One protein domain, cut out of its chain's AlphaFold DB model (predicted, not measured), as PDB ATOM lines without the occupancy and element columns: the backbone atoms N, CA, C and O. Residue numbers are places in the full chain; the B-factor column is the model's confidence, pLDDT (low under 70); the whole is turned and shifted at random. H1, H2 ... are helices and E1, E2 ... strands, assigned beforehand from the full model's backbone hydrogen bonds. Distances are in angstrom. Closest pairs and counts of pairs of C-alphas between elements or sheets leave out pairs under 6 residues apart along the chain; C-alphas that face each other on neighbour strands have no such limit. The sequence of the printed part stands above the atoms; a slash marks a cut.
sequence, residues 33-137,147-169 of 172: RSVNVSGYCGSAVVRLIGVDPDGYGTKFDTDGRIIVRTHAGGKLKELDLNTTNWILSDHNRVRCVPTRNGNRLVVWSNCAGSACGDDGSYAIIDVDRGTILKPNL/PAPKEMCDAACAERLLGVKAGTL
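This is residues 33 to 137 and 147 to 169 of the 172 residues of an uncharacterized protein of Roseomonas genomospecies 6 (UniProt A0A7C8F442). What is the main picture? Two twisted sheets lie face to face as a sandwich, E1 to E4 in one and E5 to E7 in the other, with their strands at 14 degrees to each other. Two short helices, H1 and H2, lie by the sheet of E5, E6 and E7, away from the other sheet. What makes it up? The printed part has 128 residues, mostly strand, with seven named strands and then two named helices; each sheet, in the orders E1 E2 E3 E4 and E5 E6 E7, is a meander, each strand the antiparallel neighbour of the one before. How is it shaped? It is compact, with a radius of gyration of the C-alphas of 13.8 A, and spans 39 by 34 by 26 A.

How is the first sheet built? E1, residues 35 to 41, and E2, residues 44 to 52, form a hairpin at 155 degrees, with N 37 and O 48 within hydrogen-bond range at 2.8 A. E3, residues 59 to 72, forms hairpins with E2, with N 47 and O 67 at 2.8 A, and with E4, residues 75 to 80, with N 70 and O 77 at 2.9 A. And the second? E6, residues 102 to 112, forms hairpins with E5, residues 92 to 99, with N 95 and O 106 at 2.9 A, and with E7, residues 115 to 126, with N 107 and O 123 at 3.0 A. How near are the sheets? The parts that face each other are 11.3 A centre to centre; the closest C-alphas of E1 and E5, those of Cys 41 and Cys 96, are 5.4 A apart. Where are the helices? H1, residues 155 to 162, is on the second sheet at a height of 6.7 A, over none of its strands, and its closest C-alphas with E7 are Ala 155 and Gly 120, 6.5 A. H2, residues 166 to 169, only grazes that sheet and touches H1, the closest C-alphas being Glu 159 and Ala 166, 5.4 A. In H1 every O i to N i+4 pair is within hydrogen-bond range; H2 is too short for such a pair.

Where do the elements begin and end? E1 begins at C-alpha 35 (35.612, 17.268, -20.653), and H2 ends at C-alpha 169 (42.554, 38.877, -23.035). Which are long? E3 measures 29.0 A, E7 27.8 A and E6 27.6 A; E3 bends by 106 degrees at residue 62 and E7 by 89 degrees at residue 118.

How far does it reach? The two C-alphas farthest apart, those of Gly 74 and Ala 115, are 41.2 A apart. Where is it broken or long-linked? Residues 138 to 146 are not printed, with 13.0 A between C-alphas 137 and 147; the link E4 to E5 is long, with 11 residues. Where is confidence low? The mean pLDDT of the printed part is 70.8, and 52 residues are under 70, among them residues 51 to 64.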
ATOM      1  N   ARG A  33      39.897  12.415 -17.375       56.03
ATOM      2  CA  ARG A  33      39.494  13.779 -16.986       56.03
ATOM      3  C   ARG A  33      39.228  14.750 -18.127       56.03
ATOM      4  O   ARG A  33      38.958  15.909 -17.836       56.03
ATOM      5  N   SER A  34      39.247  14.331 -19.391       60.16
ATOM      6  CA  SER A  34      38.898  15.266 -20.462       60.16
ATOM      7  C   SER A  34      37.386  15.541 -20.498       60.16
ATOM      8  O   SER A  34      36.555  14.634 -20.423       60.16
ATOM      9  N   VAL A  35      37.006  16.816 -20.571       65.94
ATOM     10  CA  VAL A  35      35.612  17.268 -20.653       65.94
ATOM     11  C   VAL A  35      35.337  17.917 -22.005       65.94
ATOM     12  O   VAL A  35      36.214  18.506 -22.636       65.94
ATOM     13  N   ASN A  36      34.086  17.831 -22.451       71.88
ATOM     14  CA  ASN A  36      33.623  18.542 -23.635       71.88
ATOM     15  C   ASN A  36      32.845  19.779 -23.191       71.88
ATOM     16  O   ASN A  36      31.827  19.668 -22.508       71.88
ATOM     17  N   VAL A  37      33.305  20.958 -23.598       73.62
ATOM     18  CA  VAL A  37      32.678  22.237 -23.260       73.62
ATOM     19  C   VAL A  37      31.995  22.789 -24.500       73.62
ATOM     20  O   VAL A  37      32.571  22.818 -25.582       73.62
ATOM     21  N   SER A  38      30.752  23.233 -24.359       76.94
ATOM     22  CA  SER A  38      30.027  23.928 -25.424       76.94
ATOM     23  C   SER A  38      29.607  25.302 -24.933       76.94
ATOM     24  O   SER A  38      29.199  25.455 -23.785       76.94
ATOM     25  N   GLY A  39      29.679  26.295 -25.805       81.56
ATOM     26  CA  GLY A  39      29.266  27.655 -25.502       81.56
ATOM     27  C   GLY A  39      28.918  28.426 -26.762       81.56
ATOM     28  O   GLY A  39      28.910  27.883 -27.868       81.56
ATOM     29  N   TYR A  40      28.641  29.710 -26.580       83.81
ATOM     30  CA  TYR A  40      28.290  30.611 -27.667       83.81
ATOM     31  C   TYR A  40      29.316  31.732 -27.771       83.81
ATOM     32  O   TYR A  40      29.786  32.255 -26.761       83.81
ATOM     33  N   CYS A  41      29.639  32.118 -29.001       83.81
ATOM     34  CA  CYS A  41      30.359  33.348 -29.288       83.81
ATOM     35  C   CYS A  41      29.583  34.127 -30.346       83.81
ATOM     36  O   CYS A  41      29.633  33.806 -31.532       83.81
ATOM     37  N   GLY A  42      28.802  35.112 -29.898       85.12
ATOM     38  CA  GLY A  42      27.794  35.739 -30.746       85.12
ATOM     39  C   GLY A  42      26.757  34.726 -31.230       85.12
ATOM     40  O   GLY A  42      26.155  34.020 -30.427       85.12
ATOM     41  N   SER A  43      26.569  34.661 -32.547       82.50
ATOM     42  CA  SER A  43      25.640  33.737 -33.210       82.50
ATOM     43  C   SER A  43      26.181  32.305 -33.343       82.50
ATOM     44  O   SER A  43      25.419  31.382 -33.638       82.50
ATOM     45  N   ALA A  44      27.485  32.103 -33.128       84.19
ATOM     46  CA  ALA A  44      28.132  30.820 -33.350       84.19
ATOM     47  C   ALA A  44      28.120  29.929 -32.106       84.19
ATOM     48  O   ALA A  44      28.356  30.387 -30.984       84.19
ATOM     49  N   VAL A  45      27.932  28.630 -32.329       86.94
ATOM     50  CA  VAL A  45      28.135  27.579 -31.329       86.94
ATOM     51  C   VAL A  45      29.592  27.138 -31.383       86.94
ATOM     52  O   VAL A  45      30.076  26.717 -32.434       86.94
ATOM     53  N   VAL A  46      30.279  27.195 -30.248       83.19
ATOM     54  CA  VAL A  46      31.673  26.775 -30.095       83.19
ATOM     55  C   VAL A  46      31.713  25.527 -29.227       83.19
ATOM     56  O   VAL A  46      31.133  25.509 -28.143       83.19
ATOM     57  N   ARG A  47      32.388  24.479 -29.698       82.69
ATOM     58  CA  ARG A  47      32.591  23.230 -28.961       82.69
ATOM     59  C   ARG A  47      34.078  22.974 -28.803       82.69
ATOM     60  O   ARG A  47      34.802  22.953 -29.791       82.69
ATOM     61  N   LEU A  48      34.497  22.776 -27.565       79.19
ATOM     62  CA  LEU A  48      35.836  22.376 -27.171       79.19
ATOM     63  C   LEU A  48      35.742  20.910 -26.753       79.19
ATOM     64  O   LEU A  48      34.988  20.580 -25.840       79.19
ATOM     65  N   ILE A  49      36.438  20.036 -27.464       77.31
ATOM     66  CA  ILE A  49      36.457  18.593 -27.226       77.31
ATOM     67  C   ILE A  49      37.824  18.238 -26.660       77.31
ATOM     68  O   ILE A  49      38.822  18.744 -27.170       77.31
ATOM     69  N   GLY A  50      37.864  17.376 -25.644       70.12
ATOM     70  CA  GLY A  50      39.129  16.901 -25.077       70.12
ATOM     71  C   GLY A  50      39.836  17.935 -24.191       70.12
ATOM     72  O   GLY A  50      41.057  18.043 -24.239       70.12
ATOM     73  N   VAL A  51      39.075  18.725 -23.424       67.56
ATOM     74  CA  VAL A  51      39.615  19.750 -22.515       67.56
ATOM     75  C   VAL A  51      40.044  19.120 -21.196       67.56
ATOM     76  O   VAL A  51      39.207  18.532 -20.520       67.56
ATOM     77  N   ASP A  52      41.287  19.321 -20.773       67.00
ATOM     78  CA  ASP A  52      41.708  19.032 -19.398       67.00
ATOM     79  C   ASP A  52      41.256  20.172 -18.452       67.00
ATOM     80  O   ASP A  52      41.624  21.330 -18.681       67.00
ATOM     81  N   PRO A  53      40.439  19.902 -17.414       56.97
ATOM     82  CA  PRO A  53      39.925  20.905 -16.482       56.97
ATOM     83  C   PRO A  53      40.943  21.386 -15.430       56.97
ATOM     84  O   PRO A  53      40.549  22.008 -14.440       56.97
ATOM     85  N   ASP A  54      42.240  21.144 -15.614       55.53
ATOM     86  CA  ASP A  54      43.293  21.732 -14.788       55.53
ATOM     87  C   ASP A  54      43.191  23.272 -14.783       55.53
ATOM     88  O   ASP A  54      43.390  23.926 -15.804       55.53
ATOM     89  N   GLY A  55      42.892  23.870 -13.621       46.19
ATOM     90  CA  GLY A  55      42.469  25.273 -13.425       46.19
ATOM     91  C   GLY A  55      43.406  26.413 -13.870       46.19
ATOM     92  O   GLY A  55      43.231  27.544 -13.424       46.19
ATOM     93  N   TYR A  56      44.385  26.156 -14.739       45.66
ATOM     94  CA  TYR A  56      45.325  27.129 -15.304       45.66
ATOM     95  C   TYR A  56      45.116  27.416 -16.802       45.66
ATOM     96  O   TYR A  56      45.816  28.259 -17.375       45.66
ATOM     97  N   GLY A  57      44.143  26.771 -17.445       50.75
ATOM     98  CA  GLY A  57      43.810  26.980 -18.853       50.75
ATOM     99  C   GLY A  57      43.179  25.737 -19.461       50.75
ATOM    100  O   GLY A  57      43.238  24.659 -18.889       50.75
ATOM    101  N   THR A  58      42.563  25.888 -20.627       54.03
ATOM    102  CA  THR A  58      42.005  24.764 -21.380       54.03
ATOM    103  C   THR A  58      43.169  24.013 -22.027       54.03
ATOM    104  O   THR A  58      43.535  24.329 -23.158       54.03
ATOM    105  N   LYS A  59      43.813  23.067 -21.330       54.91
ATOM    106  CA  LYS A  59      44.780  22.207 -22.028       54.91
ATOM    107  C   LYS A  59      43.991  21.357 -23.013       54.91
ATOM    108  O   LYS A  59      42.972  20.771 -22.646       54.91
ATOM    109  N   PHE A  60      44.424  21.359 -24.264       57.22
ATOM    110  CA  PHE A  60      43.894  20.436 -25.251       57.22
ATOM    111  C   PHE A  60      44.927  19.337 -25.367       57.22
ATOM    112  O   PHE A  60      46.098  19.618 -25.607       57.22
ATOM    113  N   ASP A  61      44.490  18.109 -25.144       52.00
ATOM    114  CA  ASP A  61      45.295  16.946 -25.475       52.00
ATOM    115  C   ASP A  61      45.512  16.860 -27.003       52.00
ATOM    116  O   ASP A  61      44.867  17.589 -27.765       52.00
ATOM    117  N   THR A  62      46.389  15.970 -27.476       52.06
ATOM    118  CA  THR A  62      46.694  15.797 -28.911       52.06
ATOM    119  C   THR A  62      45.460  15.524 -29.781       52.06
ATOM    120  O   THR A  62      45.468  15.849 -30.967       52.06
ATOM    121  N   ASP A  63      44.382  14.997 -29.193       58.22
ATOM    122  CA  ASP A  63      43.099  14.741 -29.867       58.22
ATOM    123  C   ASP A  63      42.048  15.848 -29.649       58.22
ATOM    124  O   ASP A  63      40.888  15.726 -30.064       58.22
ATOM    125  N   GLY A  64      42.432  16.945 -28.997       68.25
ATOM    126  CA  GLY A  64      41.560  18.072 -28.716       68.25
ATOM    127  C   GLY A  64      41.026  18.721 -29.993       68.25
ATOM    128  O   GLY A  64      41.721  18.852 -31.001       68.25
ATOM    129  N   ARG A  65      39.756  19.140 -29.981       75.44
ATOM    130  CA  ARG A  65      39.131  19.807 -31.138       75.44
ATOM    131  C   ARG A  65      38.425  21.076 -30.720       75.44
ATOM    132  O   ARG A  65      37.733  21.112 -29.705       75.44
ATOM    133  N   ILE A  66      38.539  22.099 -31.559       79.38
ATOM    134  CA  ILE A  66      37.737  23.314 -31.461       79.38
ATOM    135  C   ILE A  66      36.867  23.367 -32.707       79.38
ATOM    136  O   ILE A  66      37.366  23.556 -33.815       79.38
ATOM    137  N   ILE A  67      35.564  23.202 -32.511       84.38
ATOM    138  CA  ILE A  67      34.571  23.221 -33.581       84.38
ATOM    139  C   ILE A  67      33.735  24.490 -33.442       84.38
ATOM    140  O   ILE A  67      33.107  24.715 -32.406       84.38
ATOM    141  N   VAL A  68      33.686  25.300 -34.495       84.69
ATOM    142  CA  VAL A  68      32.858  26.507 -34.574       84.69
ATOM    143  C   VAL A  68      31.780  26.299 -35.626       84.69
ATOM    144  O   VAL A  68      32.082  26.114 -36.802       84.69
ATOM    145  N   ARG A  69      30.514  26.352 -35.214       87.94
ATOM    146  CA  ARG A  69      29.348  26.247 -36.096       87.94
ATOM    147  C   ARG A  69      28.615  27.572 -36.152       87.94
ATOM    148  O   ARG A  69      28.255  28.116 -35.113       87.94
ATOM    149  N   THR A  70      28.364  28.068 -37.353       89.00
ATOM    150  CA  THR A  70      27.705  29.360 -37.570       89.00
ATOM    151  C   THR A  70      26.882  29.357 -38.853       89.00
ATOM    152  O   THR A  70      27.125  28.552 -39.752       89.00
ATOM    153  N   HIS A  71      25.921  30.269 -38.961       85.38
ATOM    154  CA  HIS A  71      25.196  30.522 -40.202       85.38
ATOM    155  C   HIS A  71      25.801  31.740 -40.902       85.38
ATOM    156  O   HIS A  71      25.516  32.876 -40.544       85.38
ATOM    157  N   ALA A  72      26.609  31.503 -41.935       80.25
ATOM    158  CA  ALA A  72      27.268  32.560 -42.694       80.25
ATOM    159  C   ALA A  72      26.756  32.569 -44.139       80.25
ATOM    160  O   ALA A  72      26.864  31.572 -44.856       80.25
ATOM    161  N   GLY A  73      26.190  33.699 -44.576       79.31
ATOM    162  CA  GLY A  73      25.612  33.834 -45.921       79.31
ATOM    163  C   GLY A  73      24.414  32.908 -46.170       79.31
ATOM    164  O   GLY A  73      24.263  32.383 -47.269       79.31
ATOM    165  N   GLY A  74      23.603  32.645 -45.137       83.81
ATOM    166  CA  GLY A  74      22.414  31.786 -45.224       83.81
ATOM    167  C   GLY A  74      22.695  30.278 -45.236       83.81
ATOM    168  O   GLY A  74      21.762  29.491 -45.362       83.81
ATOM    169  N   LYS A  75      23.955  29.853 -45.086       86.62
ATOM    170  CA  LYS A  75      24.347  28.438 -45.030       86.62
ATOM    171  C   LYS A  75      24.997  28.111 -43.693       86.62
ATOM    172  O   LYS A  75      25.726  28.937 -43.143       86.62
ATOM    173  N   LEU A  76      24.757  26.897 -43.196       88.06
ATOM    174  CA  LEU A  76      25.506  26.362 -42.065       88.06
ATOM    175  C   LEU A  76      26.965  26.167 -42.494       88.06
ATOM    176  O   LEU A  76      27.240  25.503 -43.494       88.06
ATOM    177  N   LYS A  77      27.885  26.755 -41.738       86.81
ATOM    178  CA  LYS A  77      29.325  26.543 -41.848       86.81
ATOM    179  C   LYS A  77      29.845  25.926 -40.562       86.81
ATOM    180  O   LYS A  77      29.436  26.315 -39.469       86.81
ATOM    181  N   GLU A  78      30.780  25.003 -40.718       85.88
ATOM    182  CA  GLU A  78      31.530  24.395 -39.630       85.88
ATOM    183  C   GLU A  78      33.020  24.606 -39.895       85.88
ATOM    184  O   GLU A  78      33.498  24.358 -41.001       85.88
ATOM    185  N   LEU A  79      33.734  25.099 -38.889       80.19
ATOM    186  CA  LEU A  79      35.188  25.142 -38.858       80.19
ATOM    187  C   LEU A  79      35.659  24.173 -37.783       80.19
ATOM    188  O   LEU A  79      35.270  24.327 -36.626       80.19
ATOM    189  N   ASP A  80      36.507  23.222 -38.154       78.88
ATOM    190  CA  ASP A  80      37.217  22.368 -37.207       78.88
ATOM    191  C   ASP A  80      38.706  22.693 -37.244       78.88
ATOM    192  O   ASP A  80      39.403  22.373 -38.211       78.88
ATOM    193  N   LEU A  81      39.179  23.321 -36.170       72.25
ATOM    194  CA  LEU A  81      40.546  23.817 -36.086       72.25
ATOM    195  C   LEU A  81      41.581  22.696 -35.923       72.25
ATOM    196  O   LEU A  81      42.753  22.959 -36.134       72.25
ATOM    197  N   ASN A  82      41.199  21.456 -35.594       65.50
ATOM    198  CA  ASN A  82      42.177  20.360 -35.540       65.50
ATOM    199  C   ASN A  82      42.562  19.881 -36.959       65.50
ATOM    200  O   ASN A  82      43.727  19.671 -37.283       65.50
ATOM    201  N   THR A  83      41.587  19.805 -37.872       49.16
ATOM    202  CA  THR A  83      41.807  19.326 -39.256       49.16
ATOM    203  C   THR A  83      42.559  20.301 -40.168       49.16
ATOM    204  O   THR A  83      42.924  19.943 -41.286       49.16
ATOM    205  N   THR A  84      42.815  21.530 -39.716       50.09
ATOM    206  CA  THR A  84      43.465  22.581 -40.514       50.09
ATOM    207  C   THR A  84      44.999  22.585 -40.418       50.09
ATOM    208  O   THR A  84      45.614  23.586 -40.773       50.09
ATOM    209  N   ASN A  85      45.641  21.495 -39.966       49.38
ATOM    210  CA  ASN A  85      47.074  21.458 -39.608       49.38
ATOM    211  C   ASN A  85      47.445  22.520 -38.553       49.38
ATOM    212  O   ASN A  85      48.515  23.131 -38.608       49.38
ATOM    213  N   TRP A  86      46.535  22.774 -37.612       57.31
ATOM    214  CA  TRP A  86      46.764  23.716 -36.526       57.31
ATOM    215  C   TRP A  86      47.598  23.047 -35.441       57.31
ATOM    216  O   TRP A  86      47.284  21.943 -35.007       57.31
ATOM    217  N   ILE A  87      48.630  23.730 -34.953       52.03
ATOM    218  CA  ILE A  87      49.372  23.271 -33.777       52.03
ATOM    219  C   ILE A  87      48.593  23.740 -32.542       52.03
ATOM    220  O   ILE A  87      48.894  24.788 -31.968       52.03
ATOM    221  N   LEU A  88      47.511  23.033 -32.196       58.94
ATOM    222  CA  LEU A  88      46.987  23.089 -30.831       58.94
ATOM    223  C   LEU A  88      48.083  22.538 -29.916       58.94
ATOM    224  O   LEU A  88      48.719  21.541 -30.249       58.94
ATOM    225  N   SER A  89      48.350  23.223 -28.809       61.19
ATOM    226  CA  SER A  89      49.403  22.824 -27.871       61.19
ATOM    227  C   SER A  89      48.868  22.392 -26.518       61.19
ATOM    228  O   SER A  89      47.681  22.531 -26.233       61.19
ATOM    229  N   ASP A  90      49.764  21.980 -25.632       58.31
ATOM    230  CA  ASP A  90      49.422  21.625 -24.254       58.31
ATOM    231  C   ASP A  90      48.838  22.807 -23.456       58.31
ATOM    232  O   ASP A  90      48.247  22.617 -22.395       58.31
ATOM    233  N   HIS A  91      48.965  24.043 -23.952       66.12
ATOM    234  CA  HIS A  91      48.511  25.244 -23.262       66.12
ATOM    235  C   HIS A  91      47.762  26.192 -24.201       66.12
ATOM    236  O   HIS A  91      48.244  27.273 -24.545       66.12
ATOM    237  N   ASN A  92      46.537  25.816 -24.581       70.62
ATOM    238  CA  ASN A  92      45.666  26.747 -25.287       70.62
ATOM    239  C   ASN A  92      44.708  27.476 -24.337       70.62
ATOM    240  O   ASN A  92      44.365  27.033 -23.240       70.62
ATOM    241  N   ARG A  93      44.228  28.632 -24.781       74.69
ATOM    242  CA  ARG A  93      43.110  29.346 -24.167       74.69
ATOM    243  C   ARG A  93      42.150  29.767 -25.254       74.69
ATOM    244  O   ARG A  93      42.565  30.175 -26.332       74.69
ATOM    245  N   VAL A  94      40.860  29.691 -24.960       78.19
ATOM    246  CA  VAL A  94      39.811  30.115 -25.885       78.19
ATOM    247  C   VAL A  94      38.996  31.210 -25.218       78.19
ATOM    248  O   VAL A  94      38.567  31.059 -24.076       78.19
ATOM    249  N   ARG A  95      38.775  32.324 -25.917       82.94
ATOM    250  CA  ARG A  95      37.962  33.436 -25.417       82.94
ATOM    251  C   ARG A  95      37.112  34.034 -26.524       82.94
ATOM    252  O   ARG A  95      37.608  34.321 -27.608       82.94
ATOM    253  N   CYS A  96      35.838  34.271 -26.231       85.94
ATOM    254  CA  CYS A  96      35.003  35.114 -27.076       85.94
ATOM    255  C   CYS A  96      35.212  36.586 -26.705       85.94
ATOM    256  O   CYS A  96      35.131  36.953 -25.531       85.94
ATOM    257  N   VAL A  97      35.483  37.424 -27.701       84.75
ATOM    258  CA  VAL A  97      35.781  38.847 -27.546       84.75
ATOM    259  C   VAL A  97      34.791  39.657 -28.386       84.75
ATOM    260  O   VAL A  97      34.801  39.542 -29.615       84.75
ATOM    261  N   PRO A  98      33.941  40.490 -27.765       81.00
ATOM    262  CA  PRO A  98      33.144  41.469 -28.491       81.00
ATOM    263  C   PRO A  98      34.052  42.544 -29.095       81.00
ATOM    264  O   PRO A  98      34.857  43.148 -28.388       81.00
ATOM    265  N   THR A  99      33.920  42.806 -30.394       82.19
ATOM    266  CA  THR A  99      34.662  43.871 -31.088       82.19
ATOM    267  C   THR A  99      33.701  44.782 -31.845       82.19
ATOM    268  O   THR A  99      32.532  44.446 -32.042       82.19
ATOM    269  N   ARG A 100      34.194  45.924 -32.339       79.94
ATOM    270  CA  ARG A 100      33.400  46.818 -33.207       79.94
ATOM    271  C   ARG A 100      32.933  46.143 -34.503       79.94
ATOM    272  O   ARG A 100      31.937  46.569 -35.070       79.94
ATOM    273  N   ASN A 101      33.632  45.097 -34.948       79.25
ATOM    274  CA  ASN A 101      33.339  44.363 -36.181       79.25
ATOM    275  C   ASN A 101      32.537  43.072 -35.935       79.25
ATOM    276  O   ASN A 101      32.501  42.205 -36.806       79.25
ATOM    277  N   GLY A 102      31.932  42.926 -34.754       82.75
ATOM    278  CA  GLY A 102      31.229  41.716 -34.336       82.75
ATOM    279  C   GLY A 102      32.035  40.880 -33.345       82.75
ATOM    280  O   GLY A 102      33.126  41.256 -32.907       82.75
ATOM    281  N   ASN A 103      31.477  39.737 -32.958       85.19
ATOM    282  CA  ASN A 103      32.143  38.847 -32.013       85.19
ATOM    283  C   ASN A 103      33.325  38.140 -32.689       85.19
ATOM    284  O   ASN A 103      33.302  37.834 -33.886       85.19
ATOM    285  N   ARG A 104      34.391  37.911 -31.925       86.19
ATOM    286  CA  ARG A 104      35.599  37.222 -32.377       86.19
ATOM    287  C   ARG A 104      35.926  36.101 -31.415       86.19
ATOM    288  O   ARG A 104      36.005  36.334 -30.211       86.19
ATOM    289  N   LEU A 105      36.125  34.897 -31.936       86.00
ATOM    290  CA  LEU A 105      36.677  33.813 -31.136       86.00
ATOM    291  C   LEU A 105      38.196  33.878 -31.244       86.00
ATOM    292  O   LEU A 105      38.744  33.823 -32.343       86.00
ATOM    293  N   VAL A 106      38.857  34.020 -30.105       83.31
ATOM    294  CA  VAL A 106      40.311  34.050 -30.000       83.31
ATOM    295  C   VAL A 106      40.758  32.724 -29.421       83.31
ATOM    296  O   VAL A 106      40.325  32.358 -28.328       83.31
ATOM    297  N   VAL A 107      41.616  32.017 -30.148       80.25
ATOM    298  CA  VAL A 107      42.335  30.852 -29.626       80.25
ATOM    299  C   VAL A 107      43.780  31.273 -29.456       80.25
ATOM    300  O   VAL A 107      44.381  31.812 -30.373       80.25
ATOM    301  N   TRP A 108      44.328  31.079 -28.276       75.25
ATOM    302  CA  TRP A 108      45.689  31.445 -27.928       75.25
ATOM    303  C   TRP A 108      46.468  30.200 -27.550       75.25
ATOM    304  O   TRP A 108      45.885  29.311 -26.941       75.25
ATOM    305  N   SER A 109      47.759  30.172 -27.864       72.31
ATOM    306  CA  SER A 109      48.716  29.156 -27.432       72.31
ATOM    307  C   SER A 109      50.030  29.828 -27.024       72.31
ATOM    308  O   SER A 109      50.578  30.593 -27.815       72.31
ATOM    309  N   ASN A 110      50.556  29.560 -25.826       64.62
ATOM    310  CA  ASN A 110      51.914  29.978 -25.405       64.62
ATOM    311  C   ASN A 110      53.001  28.934 -25.679       64.62
ATOM    312  O   ASN A 110      54.176  29.186 -25.422       64.62
ATOM    313  N   CYS A 111      52.630  27.767 -26.191       59.03
ATOM    314  CA  CYS A 111      53.587  26.751 -26.599       59.03
ATOM    315  C   CYS A 111      53.305  26.410 -28.060       59.03
ATOM    316  O   CYS A 111      52.326  25.756 -28.375       59.03
ATOM    317  N   ALA A 112      54.108  26.887 -29.003       51.59
ATOM    318  CA  ALA A 112      53.962  26.478 -30.399       51.59
ATOM    319  C   ALA A 112      54.880  25.270 -30.643       51.59
ATOM    320  O   ALA A 112      56.043  25.425 -31.009       51.59
ATOM    321  N   GLY A 113      54.381  24.058 -30.386       52.81
ATOM    322  CA  GLY A 113      55.192  22.836 -30.437       52.81
ATOM    323  C   GLY A 113      56.040  22.646 -29.173       52.81
ATOM    324  O   GLY A 113      55.517  22.744 -28.070       52.81
ATOM    325  N   SER A 114      57.342  22.368 -29.317       40.16
ATOM    326  CA  SER A 114      58.257  22.064 -28.196       40.16
ATOM    327  C   SER A 114      58.865  23.290 -27.500       40.16
ATOM    328  O   SER A 114      59.548  23.142 -26.487       40.16
ATOM    329  N   ALA A 115      58.639  24.495 -28.029       43.88
ATOM    330  CA  ALA A 115      59.114  25.740 -27.442       43.88
ATOM    331  C   ALA A 115      57.951  26.455 -26.741       43.88
ATOM    332  O   ALA A 115      57.111  27.090 -27.381       43.88
ATOM    333  N   CYS A 116      57.907  26.341 -25.416       55.91
ATOM    334  CA  CYS A 116      57.115  27.234 -24.582       55.91
ATOM    335  C   CYS A 116      57.906  28.528 -24.391       55.91
ATOM    336  O   CYS A 116      58.996  28.510 -23.817       55.91
ATOM    337  N   GLY A 117      57.381  29.628 -24.919       53.81
ATOM    338  CA  GLY A 117      57.961  30.960 -24.783       53.81
ATOM    339  C   GLY A 117      56.968  31.924 -24.144       53.81
ATOM    340  O   GLY A 117      55.800  31.593 -23.939       53.81
ATOM    341  N   ASP A 118      57.426  33.139 -23.855       52.12
ATOM    342  CA  ASP A 118      56.551  34.218 -23.378       52.12
ATOM    343  C   ASP A 118      55.654  34.776 -24.504       52.12
ATOM    344  O   ASP A 118      54.640  35.434 -24.249       52.12
ATOM    345  N   ASP A 119      55.999  34.472 -25.760       60.16
ATOM    346  CA  ASP A 119      55.304  34.941 -26.953       60.16
ATOM    347  C   ASP A 119      54.129  34.022 -27.313       60.16
ATOM    348  O   ASP A 119      54.276  32.911 -27.823       60.16
ATOM    349  N   GLY A 120      52.919  34.515 -27.054       66.62
ATOM    350  CA  GLY A 120      51.680  33.852 -27.447       66.62
ATOM    351  C   GLY A 120      51.430  33.881 -28.956       66.62
ATOM    352  O   GLY A 120      51.560  34.925 -29.594       66.62
ATOM    353  N   SER A 121      50.971  32.761 -29.508       73.62
ATOM    354  CA  SER A 121      50.422  32.653 -30.860       73.62
ATOM    355  C   SER A 121      48.892  32.678 -30.818       73.62
ATOM    356  O   SER A 121      48.277  31.970 -30.022       73.62
ATOM    357  N   TYR A 122      48.265  33.485 -31.674       77.38
ATOM    358  CA  TYR A 122      46.828  33.765 -31.645       77.38
ATOM    359  C   TYR A 122      46.143  33.392 -32.967       77.38
ATOM    360  O   TYR A 122      46.512  33.864 -34.038       77.38
ATOM    361  N   ALA A 123      45.080  32.603 -32.879       79.62
ATOM    362  CA  ALA A 123      44.024  32.480 -33.871       79.62
ATOM    363  C   ALA A 123      42.963  33.542 -33.616       79.62
ATOM    364  O   ALA A 123      42.517  33.697 -32.476       79.62
ATOM    365  N   ILE A 124      42.459  34.183 -34.664       83.69
ATOM    366  CA  ILE A 124      41.256  35.006 -34.545       83.69
ATOM    367  C   ILE A 124      40.252  34.544 -35.583       83.69
ATOM    368  O   ILE A 124      40.539  34.536 -36.773       83.69
ATOM    369  N   ILE A 125      39.059  34.171 -35.138       85.00
ATOM    370  CA  ILE A 125      37.982  33.695 -36.000       85.00
ATOM    371  C   ILE A 125      36.871  34.737 -36.013       85.00
ATOM    372  O   ILE A 125      36.354  35.146 -34.969       85.00
ATOM    373  N   ASP A 126      36.487  35.151 -37.219       87.12
ATOM    374  CA  ASP A 126      35.243  35.868 -37.457       87.12
ATOM    375  C   ASP A 126      34.102  34.851 -37.442       87.12
ATOM    376  O   ASP A 126      33.907  34.086 -38.393       87.12
ATOM    377  N   VAL A 127      33.382  34.815 -36.322       82.75
ATOM    378  CA  VAL A 127      32.326  33.830 -36.071       82.75
ATOM    379  C   VAL A 127      31.071  34.083 -36.903       82.75
ATOM    380  O   VAL A 127      30.337  33.140 -37.172       82.75
ATOM    381  N   ASP A 128      30.847  35.309 -37.376       83.12
ATOM    382  CA  ASP A 128      29.699  35.642 -38.224       83.12
ATOM    383  C   ASP A 128      29.975  35.267 -39.691       83.12
ATOM    384  O   ASP A 128      29.072  34.901 -40.445       83.12
ATOM    385  N   ARG A 129      31.249  35.295 -40.106       83.44
ATOM    386  CA  ARG A 129      31.680  34.848 -41.445       83.44
ATOM    387  C   ARG A 129      32.042  33.363 -41.507       83.44
ATOM    388  O   ARG A 129      32.052  32.783 -42.604       83.44
ATOM    389  N   GLY A 130      32.321  32.755 -40.354       78.81
ATOM    390  CA  GLY A 130      32.840  31.395 -40.246       78.81
ATOM    391  C   GLY A 130      34.192  31.275 -40.935       78.81
ATOM    392  O   GLY A 130      34.384  30.382 -41.757       78.81
ATOM    393  N   THR A 131      35.098  32.217 -40.670       82.69
ATOM    394  CA  THR A 131      36.428  32.264 -41.294       82.69
ATOM    395  C   THR A 131      37.500  32.642 -40.288       82.69
ATOM    396  O   THR A 131      37.302  33.558 -39.487       82.69
ATOM    397  N   ILE A 132      38.661  32.003 -40.387       79.88
ATOM    398  CA  ILE A 132      39.870  32.429 -39.680       79.88
ATOM    399  C   ILE A 132      40.364  33.727 -40.330       79.88
ATOM    400  O   ILE A 132      40.519  33.811 -41.551       79.88
ATOM    401  N   LEU A 133      40.568  34.761 -39.519       79.19
ATOM    402  CA  LEU A 133      41.158  36.018 -39.946       79.19
ATOM    403  C   LEU A 133      42.660  35.813 -40.091       79.19
ATOM    404  O   LEU A 133      43.359  35.535 -39.121       79.19
ATOM    405  N   LYS A 134      43.147  35.939 -41.324       68.25
ATOM    406  CA  LYS A 134      44.570  35.801 -41.616       68.25
ATOM    407  C   LYS A 134      45.308  37.086 -41.252       68.25
ATOM    408  O   LYS A 134      44.783  38.170 -41.530       68.25
ATOM    409  N   PRO A 135      46.538  36.987 -40.721       59.09
ATOM    410  CA  PRO A 135      47.450  38.114 -40.639       59.09
ATOM    411  C   PRO A 135      47.892  38.508 -42.055       59.09
ATOM    412  O   PRO A 135      49.001  38.210 -42.480       59.09
ATOM    413  N   ASN A 136      47.034  39.185 -42.816       49.81
ATOM    414  CA  ASN A 136      47.499  40.009 -43.927       49.81
ATOM    415  C   ASN A 136      47.998  41.317 -43.306       49.81
ATOM    416  O   ASN A 136      47.328  42.345 -43.323       49.81
ATOM    417  N   LEU A 137      49.147  41.237 -42.639       45.16
ATOM    418  CA  LEU A 137      49.934  42.424 -42.371       45.16
ATOM    419  C   LEU A 137      50.592  42.761 -43.702       45.16
ATOM    420  O   LEU A 137      51.445  42.004 -44.158       45.16
ATOM    421  N   PRO A 147      57.960  32.078 -42.264       31.05
ATOM    422  CA  PRO A 147      56.697  31.364 -42.315       31.05
ATOM    423  C   PRO A 147      56.382  30.782 -40.931       31.05
ATOM    424  O   PRO A 147      56.716  29.637 -40.646       31.05
ATOM    425  N   ALA A 148      55.689  31.536 -40.077       37.03
ATOM    426  CA  ALA A 148      54.758  30.892 -39.155       37.03
ATOM    427  C   ALA A 148      53.689  30.202 -40.024       37.03
ATOM    428  O   ALA A 148      53.345  30.746 -41.081       37.03
ATOM    429  N   PRO A 149      53.197  29.004 -39.673       44.25
ATOM    430  CA  PRO A 149      52.279  28.243 -40.517       44.25
ATOM    431  C   PRO A 149      50.995  29.053 -40.775       44.25
ATOM    432  O   PRO A 149      50.102  29.077 -39.947       44.25
ATOM    433  N   LYS A 150      50.994  29.781 -41.903       53.00
ATOM    434  CA  LYS A 150      49.986  30.563 -42.658       53.00
ATOM    435  C   LYS A 150      48.746  31.205 -41.987       53.00
ATOM    436  O   LYS A 150      48.032  31.902 -42.707       53.00
ATOM    437  N   GLU A 151      48.466  31.059 -40.691       58.72
ATOM    438  CA  GLU A 151      47.187  31.467 -40.070       58.72
ATOM    439  C   GLU A 151      47.296  31.999 -38.620       58.72
ATOM    440  O   GLU A 151      46.278  32.378 -38.043       58.72
ATOM    441  N   MET A 152      48.500  32.090 -38.034       69.06
ATOM    442  CA  MET A 152      48.705  32.529 -36.639       69.06
ATOM    443  C   MET A 152      49.215  33.982 -36.542       69.06
ATOM    444  O   MET A 152      50.177  34.354 -37.212       69.06
ATOM    445  N   CYS A 153      48.578  34.797 -35.695       71.88
ATOM    446  CA  CYS A 153      48.995  36.151 -35.312       71.88
ATOM    447  C   CYS A 153      49.937  36.127 -34.096       71.88
ATOM    448  O   CYS A 153      49.751  35.321 -33.185       71.88
ATOM    449  N   ASP A 154      50.855  37.088 -34.018       74.81
ATOM    450  CA  ASP A 154      51.488  37.484 -32.754       74.81
ATOM    451  C   ASP A 154      50.546  38.377 -31.912       74.81
ATOM    452  O   ASP A 154      49.419  38.698 -32.316       74.81
ATOM    453  N   ALA A 155      50.997  38.804 -30.729       76.62
ATOM    454  CA  ALA A 155      50.202  39.658 -29.847       76.62
ATOM    455  C   ALA A 155      49.826  40.997 -30.512       76.62
ATOM    456  O   ALA A 155      48.672  41.411 -30.442       76.62
ATOM    457  N   ALA A 156      50.756  41.652 -31.212       77.62
ATOM    458  CA  ALA A 156      50.509  42.944 -31.859       77.62
ATOM    459  C   ALA A 156      49.488  42.844 -33.010       77.62
ATOM    460  O   ALA A 156      48.637  43.721 -33.187       77.62
ATOM    461  N   CYS A 157      49.540  41.762 -33.783       79.12
ATOM    462  CA  CYS A 157      48.565  41.407 -34.807       79.12
ATOM    463  C   CYS A 157      47.180  41.192 -34.199       79.12
ATOM    464  O   CYS A 157      46.194  41.754 -34.687       79.12
ATOM    465  N   ALA A 158      47.111  40.444 -33.095       80.19
ATOM    466  CA  ALA A 158      45.864  40.205 -32.389       80.19
ATOM    467  C   ALA A 158      45.250  41.507 -31.859       80.19
ATOM    468  O   ALA A 158      44.054  41.738 -32.034       80.19
ATOM    469  N   GLU A 159      46.064  42.409 -31.305       84.50
ATOM    470  CA  GLU A 159      45.604  43.720 -30.839       84.50
ATOM    471  C   GLU A 159      44.973  44.554 -31.949       84.50
ATOM    472  O   GLU A 159      43.915  45.152 -31.751       84.50
ATOM    473  N   ARG A 160      45.581  44.562 -33.139       82.44
ATOM    474  CA  ARG A 160      45.045  45.288 -34.299       82.44
ATOM    475  C   ARG A 160      43.725  44.703 -34.783       82.44
ATOM    476  O   ARG A 160      42.804  45.456 -35.088       82.44
ATOM    477  N   LEU A 161      43.627  43.376 -34.849       80.62
ATOM    478  CA  LEU A 161      42.423  42.693 -35.326       80.62
ATOM    479  C   LEU A 161      41.261  42.771 -34.326       80.62
ATOM    480  O   LEU A 161      40.101  42.794 -34.744       80.62
ATOM    481  N   LEU A 162      41.555  42.820 -33.025       82.25
ATOM    482  CA  LEU A 162      40.545  42.831 -31.965       82.25
ATOM    483  C   LEU A 162      40.209  44.239 -31.461       82.25
ATOM    484  O   LEU A 162      39.119  44.456 -30.932       82.25
ATOM    485  N   GLY A 163      41.122  45.201 -31.614       82.44
ATOM    486  CA  GLY A 163      40.994  46.546 -31.052       82.44
ATOM    487  C   GLY A 163      41.126  46.594 -29.523       82.44
ATOM    488  O   GLY A 163      40.684  47.564 -28.909       82.44
ATOM    489  N   VAL A 164      41.701  45.559 -28.902       79.06
ATOM    490  CA  VAL A 164      41.940  45.445 -27.452       79.06
ATOM    491  C   VAL A 164      43.318  44.843 -27.197       79.06
ATOM    492  O   VAL A 164      43.797  44.060 -28.012       79.06
ATOM    493  N   LYS A 165      43.947  45.180 -26.063       77.31
ATOM    494  CA  LYS A 165      45.288  44.681 -25.719       77.31
ATOM    495  C   LYS A 165      45.291  43.164 -25.522       77.31
ATOM    496  O   LYS A 165      44.542  42.659 -24.684       77.31
ATOM    497  N   ALA A 166      46.171  42.440 -26.207       66.81
ATOM    498  CA  ALA A 166      46.209  40.980 -26.184       66.81
ATOM    499  C   ALA A 166      46.576  40.464 -24.788       66.81
ATOM    500  O   ALA A 166      45.947  39.534 -24.283       66.81
ATOM    501  N   GLY A 167      47.483  41.165 -24.096       64.81
ATOM    502  CA  GLY A 167      47.827  40.876 -22.702       64.81
ATOM    503  C   GLY A 167      46.636  40.940 -21.734       64.81
ATOM    504  O   GLY A 167      46.659  40.270 -20.712       64.81
ATOM    505  N   THR A 168      45.566  41.677 -22.065       69.38
ATOM    506  CA  THR A 168      44.345  41.764 -21.231       69.38
ATOM    507  C   THR A 168      43.315  40.674 -21.534       69.38
ATOM    508  O   THR A 168      42.383  40.461 -20.760       69.38
ATOM    509  N   LEU A 169      43.471  39.952 -22.648       65.00
ATOM    510  CA  LEU A 169      42.554  38.877 -23.035       65.00
ATOM    511  C   LEU A 169      42.737  37.631 -22.174       65.00
ATOM    512  O   LEU A 169      41.788  36.871 -21.992       65.00
TER     513      LEU A 169